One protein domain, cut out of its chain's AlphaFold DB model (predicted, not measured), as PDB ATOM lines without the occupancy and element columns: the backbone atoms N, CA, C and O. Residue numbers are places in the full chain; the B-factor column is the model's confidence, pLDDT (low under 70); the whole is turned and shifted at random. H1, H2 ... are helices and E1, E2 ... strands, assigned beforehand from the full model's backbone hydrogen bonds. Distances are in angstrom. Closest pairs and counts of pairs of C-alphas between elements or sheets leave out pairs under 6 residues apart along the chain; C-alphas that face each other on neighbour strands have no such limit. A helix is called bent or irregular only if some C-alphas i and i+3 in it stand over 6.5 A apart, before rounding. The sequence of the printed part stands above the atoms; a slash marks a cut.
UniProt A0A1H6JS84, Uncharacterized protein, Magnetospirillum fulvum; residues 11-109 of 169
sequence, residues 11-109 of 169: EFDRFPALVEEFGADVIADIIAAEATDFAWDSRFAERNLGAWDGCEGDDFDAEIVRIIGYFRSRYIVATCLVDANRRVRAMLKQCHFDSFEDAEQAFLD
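This is residues 11 to 109 of the 169 residues of an uncharacterized protein of Magnetospirillum fulvum (UniProt A0A1H6JS84). A four-stranded antiparallel sheet, strongly twisted and with each strand bent, curls round the short helix H3 on one face, while H4 covers the other face. H1 and H2 follow one another off the sheet at one end of the long axis, and the link between E1 and E2 reaches to the other end. The printed part has 99 residues, with four named helices and four named strands in the order H1 H2 H3 E1 E2 E3 E4 H4; the sheet's order is E1, E2, E3, E4, and the class is mixed, helices and strands. The whole is compact, with a radius of gyration of the C-alphas of 14.5 A, and spans 44 by 30 by 18 A.

H1 is residues 15 to 22, 10.4 A long, and begins with C-alpha 15 at (170.461, 165.744, 154.937). H2 is residues 24 to 33, 15.0 A, and is irregular, but only just: C-alphas 25 and 28 are 6.8 A apart. H3 is residues 35 to 41, 9.9 A. E1 is residues 43 to 52, 20.5 A, starting at C-alpha 43, (169.526, 158.905, 165.888). E2 is residues 62 to 71, 25.0 A; E3 is residues 74 to 83, 26.5 A; E4 is residues 88 to 97, 21.7 A. H4 is residues 100 to 109, 13.9 A, ending with C-alpha 109 at (156.425, 159.799, 177.718).

The strands form a meander, each the antiparallel neighbour of the one before, and each successive pair is a hairpin. E1 and E2 have N 47 and O 66 within hydrogen-bond range at 2.8 A; E2 and E3 have N 65 and O 80 at 2.8 A; E3 and E4 have N 77 and O 95 at 2.9 A. E4 bends by 71 degrees at residue 92, and E1 by 64 degrees at residue 49. H3 is on the sheet, its closest C-alphas to E4 being those of Thr 36 and Met 91, 5.9 A apart. H4 is on the opposite face, in three layers, helices on both faces of the sheet; its height over the sheet is 8.4 A. It lies over E2 and E3, along the strands at 16 degrees to E3 on the local plane, and the closest C-alphas of H4 and E3 are those of Phe 107 and Val 77, 6.2 A apart. H2 is not on the sheet; it is close to but not clearly touching H3, about perpendicular at 86 degrees, with the C-alphas of Ile 31 and Phe 38 closest at 6.9 A. H1, also not on the sheet, is close to but not clearly touching H2, about perpendicular at 74 degrees, with the C-alphas of Val 19 and Ile 27 closest at 6.3 A. Every O i to N i+4 pair is within hydrogen-bond range in H1, H3 and H4, and 4 of 6 are in H2.

The two C-alphas farthest apart are those of Glu 20 and Glu 56, at 45.5 A. The printed part has no cut. No link is long; that from E1 to E2, with 9 residues, is short, and the others are tight. The mean pLDDT of the printed part is 85.8, and residues 53 to 60 are under 70.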
ATOM      1  N   GLU A  11     174.638 168.993 163.829       80.00
ATOM      2  CA  GLU A  11     175.761 168.122 163.456       80.00
ATOM      3  C   GLU A  11     175.324 166.693 163.088       80.00
ATOM      4  O   GLU A  11     176.007 166.021 162.319       80.00
ATOM      5  N   PHE A  12     174.168 166.247 163.593       79.62
ATOM      6  CA  PHE A  12     173.585 164.942 163.273       79.62
ATOM      7  C   PHE A  12     172.728 164.978 161.998       79.62
ATOM      8  O   PHE A  12     172.357 163.922 161.481       79.62
ATOM      9  N   ASP A  13     172.431 166.169 161.456       84.44
ATOM     10  CA  ASP A  13     171.650 166.295 160.227       84.44
ATOM     11  C   ASP A  13     172.509 165.945 159.013       84.44
ATOM     12  O   ASP A  13     173.246 166.769 158.471       84.44
ATOM     13  N   ARG A  14     172.394 164.702 158.546       85.06
ATOM     14  CA  ARG A  14     173.080 164.252 157.329       85.06
ATOM     15  C   ARG A  14     172.413 164.761 156.047       85.06
ATOM     16  O   ARG A  14     172.990 164.623 154.970       85.06
ATOM     17  N   PHE A  15     171.215 165.344 156.124       86.50
ATOM     18  CA  PHE A  15     170.461 165.744 154.937       86.50
ATOM     19  C   PHE A  15     171.229 166.689 153.994       86.50
ATOM     20  O   PHE A  15     171.233 166.407 152.796       86.50
ATOM     21  N   PRO A  16     171.937 167.737 154.464       87.25
ATOM     22  CA  PRO A  16     172.718 168.600 153.579       87.25
ATOM     23  C   PRO A  16     173.773 167.833 152.771       87.25
ATOM     24  O   PRO A  16     173.865 168.015 151.561       87.25
ATOM     25  N   ALA A  17     174.497 166.904 153.405       86.75
ATOM     26  CA  ALA A  17     175.490 166.073 152.720       86.75
ATOM     27  C   ALA A  17     174.849 165.139 151.678       86.75
ATOM     28  O   ALA A  17     175.411 164.911 150.612       86.75
ATOM     29  N   LEU A  18     173.648 164.625 151.955       86.44
ATOM     30  CA  LEU A  18     172.907 163.794 151.003       86.44
ATOM     31  C   LEU A  18     172.403 164.595 149.795       86.44
ATOM     32  O   LEU A  18     172.399 164.083 148.677       86.44
ATOM     33  N   VAL A  19     171.995 165.849 150.001       88.44
ATOM     34  CA  VAL A  19     171.631 166.759 148.905       88.44
ATOM     35  C   VAL A  19     172.843 167.034 148.014       88.44
ATOM     36  O   VAL A  19     172.698 167.051 146.794       88.44
ATOM     37  N   GLU A  20     174.031 167.212 148.596       89.81
ATOM     38  CA  GLU A  20     175.277 167.381 147.836       89.81
ATOM     39  C   GLU A  20     175.673 166.113 147.062       89.81
ATOM     40  O   GLU A  20     176.141 166.210 145.930       89.81
ATOM     41  N   GLU A  21     175.465 164.926 147.643       89.94
ATOM     42  CA  GLU A  21     175.839 163.643 147.033       89.94
ATOM     43  C   GLU A  21     174.893 163.214 145.901       89.94
ATOM     44  O   GLU A  21     175.347 162.781 144.840       89.94
ATOM     45  N   PHE A  22     173.580 163.320 146.119       87.62
ATOM     46  CA  PHE A  22     172.562 162.763 145.219       87.62
ATOM     47  C   PHE A  22     171.809 163.820 144.405       87.62
ATOM     48  O   PHE A  22     171.177 163.482 143.404       87.62
ATOM     49  N   GLY A  23     171.880 165.090 144.804       88.88
ATOM     50  CA  GLY A  23     171.087 166.171 144.230       88.88
ATOM     51  C   GLY A  23     169.678 166.264 144.826       88.88
ATOM     52  O   GLY A  23     169.059 165.270 145.215       88.88
ATOM     53  N   ALA A  24     169.149 167.490 144.873       86.62
ATOM     54  CA  ALA A  24     167.845 167.792 145.468       86.62
ATOM     55  C   ALA A  24     166.666 167.094 144.762       86.62
ATOM     56  O   ALA A  24     165.665 166.790 145.407       86.62
ATOM     57  N   ASP A  25     166.801 166.808 143.465       85.44
ATOM     58  CA  ASP A  25     165.721 166.248 142.644       85.44
ATOM     59  C   ASP A  25     165.448 164.765 142.935       85.44
ATOM     60  O   ASP A  25     164.337 164.294 142.726       85.44
ATOM     61  N   VAL A  26     166.453 164.026 143.418       87.81
ATOM     62  CA  VAL A  26     166.371 162.565 143.618       87.81
ATOM     63  C   VAL A  26     166.355 162.200 145.099       87.81
ATOM     64  O   VAL A  26     165.798 161.173 145.490       87.81
ATOM     65  N   ILE A  27     166.938 163.044 145.956       87.88
ATOM     66  CA  ILE A  27     167.070 162.729 147.379       87.88
ATOM     67  C   ILE A  27     165.716 162.568 148.081       87.88
ATOM     68  O   ILE A  27     165.602 161.780 149.015       87.88
ATOM     69  N   ALA A  28     164.678 163.262 147.609       83.81
ATOM     70  CA  ALA A  28     163.323 163.087 148.111       83.81
ATOM     71  C   ALA A  28     162.834 161.642 147.911       83.81
ATOM     72  O   ALA A  28     162.441 160.985 148.872       83.81
ATOM     73  N   ASP A  29     162.952 161.102 146.701       85.62
ATOM     74  CA  ASP A  29     162.506 159.739 146.404       85.62
ATOM     75  C   ASP A  29     163.321 158.685 147.164       85.62
ATOM     76  O   ASP A  29     162.761 157.710 147.669       85.62
ATOM     77  N   ILE A  30     164.632 158.905 147.311       87.25
ATOM     78  CA  ILE A  30     165.511 158.023 148.094       87.25
ATOM     79  C   ILE A  30     165.088 158.025 149.569       87.25
ATOM     80  O   ILE A  30     164.927 156.963 150.164       87.25
ATOM     81  N   ILE A  31     164.849 159.203 150.153       86.50
ATOM     82  CA  ILE A  31     164.382 159.322 151.541       86.50
ATOM     83  C   ILE A  31     163.011 158.682 151.720       86.50
ATOM     84  O   ILE A  31     162.771 158.049 152.743       86.50
ATOM     85  N   ALA A  32     162.113 158.823 150.746       83.38
ATOM     86  CA  ALA A  32     160.799 158.195 150.796       83.38
ATOM     87  C   ALA A  32     160.906 156.664 150.816       83.38
ATOM     88  O   ALA A  32     160.192 156.001 151.569       83.38
ATOM     89  N   ALA A  33     161.793 156.112 149.985       87.81
ATOM     90  CA  ALA A  33     162.000 154.676 149.856       87.81
ATOM     91  C   ALA A  33     162.690 154.069 151.087       87.81
ATOM     92  O   ALA A  33     162.302 152.986 151.523       87.81
ATOM     93  N   GLU A  34     163.655 154.784 151.668       89.12
ATOM     94  CA  GLU A  34     164.513 154.305 152.761       89.12
ATOM     95  C   GLU A  34     164.227 155.046 154.083       89.12
ATOM     96  O   GLU A  34     165.098 155.209 154.937       89.12
ATOM     97  N   ALA A  35     162.992 155.525 154.276       86.00
ATOM     98  CA  ALA A  35     162.622 156.389 155.403       86.00
ATOM     99  C   ALA A  35     162.968 155.782 156.771       86.00
ATOM    100  O   ALA A  35     163.373 156.489 157.689       86.00
ATOM    101  N   THR A  36     162.816 154.463 156.899       87.94
ATOM    102  CA  THR A  36     163.131 153.721 158.125       87.94
ATOM    103  C   THR A  36     164.632 153.707 158.420       87.94
ATOM    104  O   THR A  36     165.021 153.935 159.565       87.94
ATOM    105  N   ASP A  37     165.465 153.510 157.399       89.00
ATOM    106  CA  ASP A  37     166.920 153.502 157.547       89.00
ATOM    107  C   ASP A  37     167.448 154.913 157.825       89.00
ATOM    108  O   ASP A  37     168.241 155.099 158.743       89.00
ATOM    109  N   PHE A  38     166.928 155.939 157.141       89.31
ATOM    110  CA  PHE A  38     167.295 157.328 157.440       89.31
ATOM    111  C   PHE A  38     166.885 157.761 158.845       89.31
ATOM    112  O   PHE A  38     167.658 158.430 159.534       89.31
ATOM    113  N   ALA A  39     165.685 157.377 159.290       88.75
ATOM    114  CA  ALA A  39     165.253 157.665 160.649       88.75
ATOM    115  C   ALA A  39     166.197 157.003 161.660       88.75
ATOM    116  O   ALA A  39     166.689 157.675 162.567       88.75
ATOM    117  N   TRP A  40     166.504 155.718 161.456       90.75
ATOM    118  CA  TRP A  40     167.454 154.981 162.279       90.75
ATOM    119  C   TRP A  40     168.830 155.650 162.293       90.75
ATOM    120  O   TRP A  40     169.363 155.900 163.367       90.75
ATOM    121  N   ASP A  41     169.398 156.013 161.150       89.69
ATOM    122  CA  ASP A  41     170.749 156.577 161.068       89.69
ATOM    123  C   ASP A  41     170.873 158.001 161.623       89.69
ATOM    124  O   ASP A  41     171.951 158.387 162.067       89.69
ATOM    125  N   SER A  42     169.784 158.771 161.662       89.44
ATOM    126  CA  SER A  42     169.778 160.127 162.238       89.44
ATOM    127  C   SER A  42     169.758 160.169 163.775       89.44
ATOM    128  O   SER A  42     169.754 161.251 164.372       89.44
ATOM    129  N   ARG A  43     169.672 159.005 164.432       91.69
ATOM    130  CA  ARG A  43     169.526 158.905 165.888       91.69
ATOM    131  C   ARG A  43     170.791 159.354 166.618       91.69
ATOM    132  O   ARG A  43     171.897 158.942 166.283       91.69
ATOM    133  N   PHE A  44     170.604 160.107 167.692       89.25
ATOM    134  CA  PHE A  44     171.662 160.396 168.668       89.25
ATOM    135  C   PHE A  44     171.347 159.813 170.054       89.25
ATOM    136  O   PHE A  44     172.238 159.717 170.895       89.25
ATOM    137  N   ALA A  45     170.103 159.379 170.291       89.19
ATOM    138  CA  ALA A  45     169.712 158.657 171.497       89.19
ATOM    139  C   ALA A  45     168.691 157.551 171.200       89.19
ATOM    140  O   ALA A  45     167.885 157.628 170.270       89.19
ATOM    141  N   GLU A  46     168.735 156.511 172.031       93.00
ATOM    142  CA  GLU A  46     167.915 155.310 171.915       93.00
ATOM    143  C   GLU A  46     167.367 154.887 173.277       93.00
ATOM    144  O   GLU A  46     168.003 155.079 174.313       93.00
ATOM    145  N   ARG A  47     166.192 154.260 173.271       90.94
ATOM    146  CA  ARG A  47     165.556 153.673 174.444       90.94
ATOM    147  C   ARG A  47     164.902 152.354 174.070       90.94
ATOM    148  O   ARG A  47     163.960 152.322 173.281       90.94
ATOM    149  N   ASN A  48     165.375 151.276 174.680       89.62
ATOM    150  CA  ASN A  48     164.758 149.965 174.544       89.62
ATOM    151  C   ASN A  48     163.450 149.928 175.356       89.62
ATOM    152  O   ASN A  48     163.439 150.280 176.538       89.62
ATOM    153  N   LEU A  49     162.347 149.569 174.701       86.31
ATOM    154  CA  LEU A  49     161.016 149.446 175.297       86.31
ATOM    155  C   LEU A  49     160.663 147.991 175.648       86.31
ATOM    156  O   LEU A  49     159.636 147.767 176.281       86.31
ATOM    157  N   GLY A  50     161.512 147.031 175.279       86.88
ATOM    158  CA  GLY A  50     161.357 145.609 175.564       86.88
ATOM    159  C   GLY A  50     161.305 144.746 174.308       86.88
ATOM    160  O   GLY A  50     161.369 145.237 173.179       86.88
ATOM    161  N   ALA A  51     161.181 143.439 174.522       83.94
ATOM    162  CA  ALA A  51     161.017 142.474 173.447       83.94
ATOM    163  C   ALA A  51     159.650 142.640 172.765       83.94
ATOM    164  O   ALA A  51     158.633 142.906 173.408       83.94
ATOM    165  N   TRP A  52     159.645 142.479 171.449       79.50
ATOM    166  CA  TRP A  52     158.446 142.295 170.657       79.50
ATOM    167  C   TRP A  52     158.039 140.826 170.756       79.50
ATOM    168  O   TRP A  52     158.736 139.963 170.234       79.50
ATOM    169  N   ASP A  53     156.911 140.544 171.407       67.12
ATOM    170  CA  ASP A  53     156.418 139.172 171.632       67.12
ATOM    171  C   ASP A  53     155.704 138.571 170.400       67.12
ATOM    172  O   ASP A  53     154.860 137.684 170.500       67.12
ATOM    173  N   GLY A  54     156.021 139.090 169.210       64.75
ATOM    174  CA  GLY A  54     155.460 138.621 167.951       64.75
ATOM    175  C   GLY A  54     153.938 138.768 167.842       64.75
ATOM    176  O   GLY A  54     153.251 139.416 168.630       64.75
ATOM    177  N   CYS A  55     153.398 138.161 166.794       58.12
ATOM    178  CA  CYS A  55     152.026 137.666 166.758       58.12
ATOM    179  C   CYS A  55     152.136 136.138 166.653       58.12
ATOM    180  O   CYS A  55     153.127 135.661 166.101       58.12
ATOM    181  N   GLU A  56     151.171 135.368 167.171       52.44
ATOM    182  CA  GLU A  56     151.243 133.895 167.140       52.44
ATOM    183  C   GLU A  56     151.642 133.379 165.739       52.44
ATOM    184  O   GLU A  56     150.896 133.547 164.771       52.44
ATOM    185  N   GLY A  57     152.837 132.780 165.632       55.47
ATOM    186  CA  GLY A  57     153.411 132.260 164.383       55.47
ATOM    187  C   GLY A  57     154.606 133.031 163.801       55.47
ATOM    188  O   GLY A  57     155.119 132.610 162.765       55.47
ATOM    189  N   ASP A  58     155.058 134.119 164.430       59.41
ATOM    190  CA  ASP A  58     156.261 134.858 164.019       59.41
ATOM    191  C   ASP A  58     157.489 134.386 164.831       59.41
ATOM    192  O   ASP A  58     157.656 134.762 165.989       59.41
ATOM    193  N   ASP A  59     158.365 133.570 164.229       59.81
ATOM    194  CA  ASP A  59     159.660 133.137 164.806       59.81
ATOM    195  C   ASP A  59     160.721 134.251 164.675       59.81
ATOM    196  O   ASP A  59     161.830 134.043 164.166       59.81
ATOM    197  N   PHE A  60     160.362 135.482 165.039       68.19
ATOM    198  CA  PHE A  60     161.241 136.631 164.882       68.19
ATOM    199  C   PHE A  60     161.432 137.387 166.193       68.19
ATOM    200  O   PHE A  60     160.601 138.203 166.592       68.19
ATOM    201  N   ASP A  61     162.592 137.157 166.806       76.94
ATOM    202  CA  ASP A  61     163.059 137.916 167.958       76.94
ATOM    203  C   ASP A  61     163.390 139.352 167.531       76.94
ATOM    204  O   ASP A  61     164.387 139.617 166.844       76.94
ATOM    205  N   ALA A  62     162.537 140.288 167.945       84.44
ATOM    206  CA  ALA A  62     162.751 141.714 167.760       84.44
ATOM    207  C   ALA A  62     162.672 142.449 169.093       84.44
ATOM    208  O   ALA A  62     161.975 142.042 170.017       84.44
ATOM    209  N   GLU A  63     163.326 143.597 169.161       89.50
ATOM    210  CA  GLU A  63     163.171 144.552 170.245       89.50
ATOM    211  C   GLU A  63     162.428 145.782 169.739       89.50
ATOM    212  O   GLU A  63     162.661 146.267 168.628       89.50
ATOM    213  N   ILE A  64     161.540 146.313 170.573       90.75
ATOM    214  CA  ILE A  64     160.915 147.603 170.332       90.75
ATOM    215  C   ILE A  64     161.883 148.669 170.837       90.75
ATOM    216  O   ILE A  64     162.072 148.841 172.039       90.75
ATOM    217  N   VAL A  65     162.481 149.426 169.925       91.19
ATOM    218  CA  VAL A  65     163.417 150.503 170.255       91.19
ATOM    219  C   VAL A  65     162.810 151.830 169.848       91.19
ATOM    220  O   VAL A  65     162.405 152.026 168.705       91.19
ATOM    221  N   ARG A  66     162.770 152.777 170.779       92.75
ATOM    222  CA  ARG A  66     162.480 154.169 170.462       92.75
ATOM    223  C   ARG A  66     163.771 154.933 170.244       92.75
ATOM    224  O   ARG A  66     164.724 154.761 170.995       92.75
ATOM    225  N   ILE A  67     163.777 155.805 169.252       93.06
ATOM    226  CA  ILE A  67     164.904 156.669 168.923       93.06
ATOM    227  C   ILE A  67     164.467 158.128 168.935       93.06
ATOM    228  O   ILE A  67     163.304 158.437 168.662       93.06
ATOM    229  N   ILE A  68     165.420 159.005 169.226       92.75
ATOM    230  CA  ILE A  68     165.340 160.432 168.939       92.75
ATOM    231  C   ILE A  68     166.525 160.809 168.048       92.75
ATOM    232  O   ILE A  68     167.662 160.382 168.276       92.75
ATOM    233  N   GLY A  69     166.233 161.564 166.997       92.00
ATOM    234  CA  GLY A  69     167.193 161.969 165.981       92.00
ATOM    235  C   GLY A  69     166.911 163.369 165.461       92.00
ATOM    236  O   GLY A  69     165.916 163.998 165.834       92.00
ATOM    237  N   TYR A  70     167.792 163.856 164.595       90.56
ATOM    238  CA  TYR A  70     167.641 165.149 163.938       90.56
ATOM    239  C   TYR A  70     167.923 165.004 162.442       90.56
ATOM    240  O   TYR A  70     168.991 164.551 162.043       90.56
ATOM    241  N   PHE A  71     166.939 165.340 161.610       89.88
ATOM    242  CA  PHE A  71     166.992 165.134 160.166       89.88
ATOM    243  C   PHE A  71     166.153 166.182 159.437       89.88
ATOM    244  O   PHE A  71     165.028 166.471 159.851       89.88
ATOM    245  N   ARG A  72     166.674 166.744 158.337       88.25
ATOM    246  CA  ARG A  72     166.016 167.835 157.583       88.25
ATOM    247  C   ARG A  72     165.666 169.022 158.483       88.25
ATOM    248  O   ARG A  72     164.569 169.576 158.407       88.25
ATOM    249  N   SER A  73     166.598 169.381 159.357       88.12
ATOM    250  CA  SER A  73     166.462 170.469 160.325       88.12
ATOM    251  C   SER A  73     165.285 170.318 161.302       88.12
ATOM    252  O   SER A  73     164.808 171.306 161.861       88.12
ATOM    253  N   ARG A  74     164.817 169.085 161.531       89.81
ATOM    254  CA  ARG A  74     163.733 168.766 162.464       89.81
ATOM    255  C   ARG A  74     164.100 167.601 163.359       89.81
ATOM    256  O   ARG A  74     164.801 166.682 162.943       89.81
ATOM    257  N   TYR A  75     163.554 167.603 164.566       90.81
ATOM    258  CA  TYR A  75     163.603 166.432 165.423       90.81
ATOM    259  C   TYR A  75     162.701 165.349 164.895       90.81
ATOM    260  O   TYR A  75     161.589 165.618 164.437       90.81
ATOM    261  N   ILE A  76     163.175 164.121 165.022       92.56
ATOM    262  CA  ILE A  76     162.384 162.937 164.765       92.56
ATOM    263  C   ILE A  76     162.354 162.078 166.021       92.56
ATOM    264  O   ILE A  76     163.374 161.881 166.677       92.56
ATOM    265  N   VAL A  77     161.181 161.549 166.346       92.38
ATOM    266  CA  VAL A  77     161.020 160.489 167.339       92.38
ATOM    267  C   VAL A  77     160.352 159.327 166.639       92.38
ATOM    268  O   VAL A  77     159.228 159.462 166.150       92.38
ATOM    269  N   ALA A  78     161.036 158.191 166.583       92.69
ATOM    270  CA  ALA A  78     160.522 157.000 165.926       92.69
ATOM    271  C   ALA A  78     160.546 155.798 166.867       92.69
ATOM    272  O   ALA A  78     161.401 155.685 167.737       92.69
ATOM    273  N   THR A  79     159.565 154.913 166.723       91.38
ATOM    274  CA  THR A  79     159.536 153.609 167.392       91.38
ATOM    275  C   THR A  79     159.729 152.544 166.329       91.38
ATOM    276  O   THR A  79     158.941 152.463 165.388       91.38
ATOM    277  N   CYS A  80     160.776 151.751 166.482       90.75
ATOM    278  CA  CYS A  80     161.279 150.805 165.503       90.75
ATOM    279  C   CYS A  80     161.299 149.393 166.090       90.75
ATOM    280  O   CYS A  80     161.526 149.215 167.283       90.75
ATOM    281  N   LEU A  81     161.091 148.394 165.237       89.81
ATOM    282  CA  LEU A  81     161.402 147.002 165.532       89.81
ATOM    283  C   LEU A  81     162.818 146.715 165.055       89.81
ATOM    284  O   LEU A  81     163.142 146.965 163.890       89.81
ATOM    285  N   VAL A  82     163.650 146.203 165.948       89.94
ATOM    286  CA  VAL A  82     165.082 146.017 165.726       89.94
ATOM    287  C   VAL A  82     165.439 144.558 165.956       89.94
ATOM    288  O   VAL A  82     164.994 143.961 166.927       89.94
ATOM    289  N   ASP A  83     166.217 143.977 165.047       88.00
ATOM    290  CA  ASP A  83     166.671 142.590 165.161       88.00
ATOM    291  C   ASP A  83     167.866 142.432 166.119       88.00
ATOM    292  O   ASP A  83     168.496 143.408 166.536       88.00
ATOM    293  N   ALA A  84     168.236 141.185 166.420       85.38
ATOM    294  CA  ALA A  84     169.401 140.873 167.256       85.38
ATOM    295  C   ALA A  84     170.740 141.430 166.714       85.38
ATOM    296  O   ALA A  84     171.689 141.609 167.474       85.38
ATOM    297  N   ASN A  85     170.830 141.742 165.415       87.00
ATOM    298  CA  ASN A  85     171.996 142.373 164.786       87.00
ATOM    299  C   ASN A  85     171.898 143.904 164.755       87.00
ATOM    300  O   ASN A  85     172.681 144.552 164.055       87.00
ATOM    301  N   ARG A  86     170.946 144.492 165.488       85.31
ATOM    302  CA  ARG A  86     170.715 145.938 165.571       85.31
ATOM    303  C   ARG A  86     170.340 146.564 164.225       85.31
ATOM    304  O   ARG A  86     170.596 147.746 163.995       85.31
ATOM    305  N   ARG A  87     169.717 145.781 163.341       86.56
ATOM    306  CA  ARG A  87     169.140 146.272 162.087       86.56
ATOM    307  C   ARG A  87     167.670 146.578 162.284       86.56
ATOM    308  O   ARG A  87     166.921 145.760 162.824       86.56
ATOM    309  N   VAL A  88     167.253 147.745 161.809       88.69
ATOM    310  CA  VAL A  88     165.844 148.108 161.800       88.69
ATOM    311  C   VAL A  88     165.096 147.241 160.788       88.69
ATOM    312  O   VAL A  88     165.527 147.024 159.658       88.69
ATOM    313  N   ARG A  89     163.982 146.671 161.231       86.88
ATOM    314  CA  ARG A  89     163.132 145.779 160.434       86.88
ATOM    315  C   ARG A  89     161.865 146.470 159.990       86.88
ATOM    316  O   ARG A  89     161.382 146.229 158.889       86.88
ATOM    317  N   ALA A  90     161.328 147.300 160.873       86.00
ATOM    318  CA  ALA A  90     160.133 148.075 160.630       86.00
ATOM    319  C   ALA A  90     160.125 149.311 161.524       86.00
ATOM    320  O   ALA A  90     160.702 149.320 162.611       86.00
ATOM    321  N   MET A  91     159.396 150.328 161.084       88.81
ATOM    322  CA  MET A  91     159.087 151.513 161.866       88.81
ATOM    323  C   MET A  91     157.593 151.515 162.182       88.81
ATOM    324  O   MET A  91     156.761 151.556 161.279       88.81
ATOM    325  N   LEU A  92     157.257 151.445 163.468       86.38
ATOM    326  CA  LEU A  92     155.882 151.388 163.969       86.38
ATOM    327  C   LEU A  92     155.241 152.776 164.045       86.38
ATOM    328  O   LEU A  92     154.044 152.932 163.823       86.38
ATOM    329  N   LYS A  93     156.036 153.788 164.399       87.19
ATOM    330  CA  LYS A  93     155.584 155.171 164.578       87.19
ATOM    331  C   LYS A  93     156.731 156.126 164.287       87.19
ATOM    332  O   LYS A  93     157.852 155.836 164.689       87.19
ATOM    333  N   GLN A  94     156.436 157.269 163.677       89.00
ATOM    334  CA  GLN A  94     157.366 158.387 163.520       89.00
ATOM    335  C   GLN A  94     156.630 159.702 163.753       89.00
ATOM    336  O   GLN A  94     155.492 159.860 163.315       89.00
ATOM    337  N   CYS A  95     157.287 160.635 164.433       88.75
ATOM    338  CA  CYS A  95     156.781 161.975 164.696       88.75
ATOM    339  C   CYS A  95     157.891 163.002 164.520       88.75
ATOM    340  O   CYS A  95     159.054 162.697 164.773       88.75
ATOM    341  N   HIS A  96     157.512 164.204 164.090       90.19
ATOM    342  CA  HIS A  96     158.431 165.309 163.852       90.19
ATOM    343  C   HIS A  96     158.149 166.461 164.804       90.19
ATOM    344  O   HIS A  96     156.986 166.747 165.086       90.19
ATOM    345  N   PHE A  97     159.205 167.139 165.240       87.62
ATOM    346  CA  PHE A  97     159.111 168.298 166.120       87.62
ATOM    347  C   PHE A  97     160.111 169.369 165.689       87.62
ATOM    348  O   PHE A  97     161.210 169.059 165.224       87.62
ATOM    349  N   ASP A  98     159.737 170.633 165.859       87.25
ATOM    350  CA  ASP A  98     160.643 171.762 165.635       87.25
ATOM    351  C   ASP A  98     161.412 172.135 166.925       87.25
ATOM    352  O   ASP A  98     162.459 172.777 166.856       87.25
ATOM    353  N   SER A  99     160.933 171.685 168.096       87.06
ATOM    354  CA  SER A  99     161.568 171.877 169.408       87.06
ATOM    355  C   SER A  99     162.169 170.577 169.942       87.06
ATOM    356  O   SER A  99     161.557 169.511 169.842       87.06
ATOM    357  N   PHE A 100     163.353 170.680 170.553       87.25
ATOM    358  CA  PHE A 100     163.969 169.555 171.258       87.25
ATOM    359  C   PHE A 100     163.140 169.127 172.466       87.25
ATOM    360  O   PHE A 100     163.004 167.936 172.697       87.25
ATOM    361  N   GLU A 101     162.570 170.082 173.206       88.56
ATOM    362  CA  GLU A 101     161.803 169.816 174.428       88.56
ATOM    363  C   GLU A 101     160.588 168.925 174.137       88.56
ATOM    364  O   GLU A 101     160.410 167.889 174.776       88.56
ATOM    365  N   ASP A 102     159.823 169.250 173.090       88.06
ATOM    366  CA  ASP A 102     158.675 168.439 172.669       88.06
ATOM    367  C   ASP A 102     159.108 167.043 172.192       88.06
ATOM    368  O   ASP A 102     158.444 166.041 172.472       88.06
ATOM    369  N   ALA A 103     160.235 166.962 171.475       88.81
ATOM    370  CA  ALA A 103     160.780 165.696 170.994       88.81
ATOM    371  C   ALA A 103     161.283 164.814 172.144       88.81
ATOM    372  O   ALA A 103     161.009 163.614 172.176       88.81
ATOM    373  N   GLU A 104     162.007 165.396 173.097       90.06
ATOM    374  CA  GLU A 104     162.507 164.715 174.286       90.06
ATOM    375  C   GLU A 104     161.341 164.224 175.143       90.06
ATOM    376  O   GLU A 104     161.309 163.056 175.535       90.06
ATOM    377  N   GLN A 105     160.318 165.057 175.339       88.94
ATOM    378  CA  GLN A 105     159.111 164.649 176.037       88.94
ATOM    379  C   GLN A 105     158.414 163.482 175.317       88.94
ATOM    380  O   GLN A 105     158.099 162.469 175.939       88.94
ATOM    381  N   ALA A 106     158.237 163.549 173.997       88.19
ATOM    382  CA  ALA A 106     157.656 162.453 173.221       88.19
ATOM    383  C   ALA A 106     158.485 161.155 173.299       88.19
ATOM    384  O   ALA A 106     157.935 160.045 173.322       88.19
ATOM    385  N   PHE A 107     159.810 161.284 173.359       86.44
ATOM    386  CA  PHE A 107     160.741 160.178 173.542       86.44
ATOM    387  C   PHE A 107     160.576 159.521 174.927       86.44
ATOM    388  O   PHE A 107     160.514 158.284 175.024       86.44
ATOM    389  N   LEU A 108     160.416 160.326 175.980       87.69
ATOM    390  CA  LEU A 108     160.266 159.882 177.367       87.69
ATOM    391  C   LEU A 108     158.861 159.342 177.698       87.69
ATOM    392  O   LEU A 108     158.754 158.284 178.326       87.69
ATOM    393  N   ASP A 109     157.800 159.996 177.230       81.25
ATOM    394  CA  ASP A 109     156.425 159.799 177.718       81.25
ATOM    395  C   ASP A 109     155.687 158.601 177.115       81.25
ATOM    396  O   ASP A 109     154.591 158.259 177.551       81.25
TER     397      ASP A 109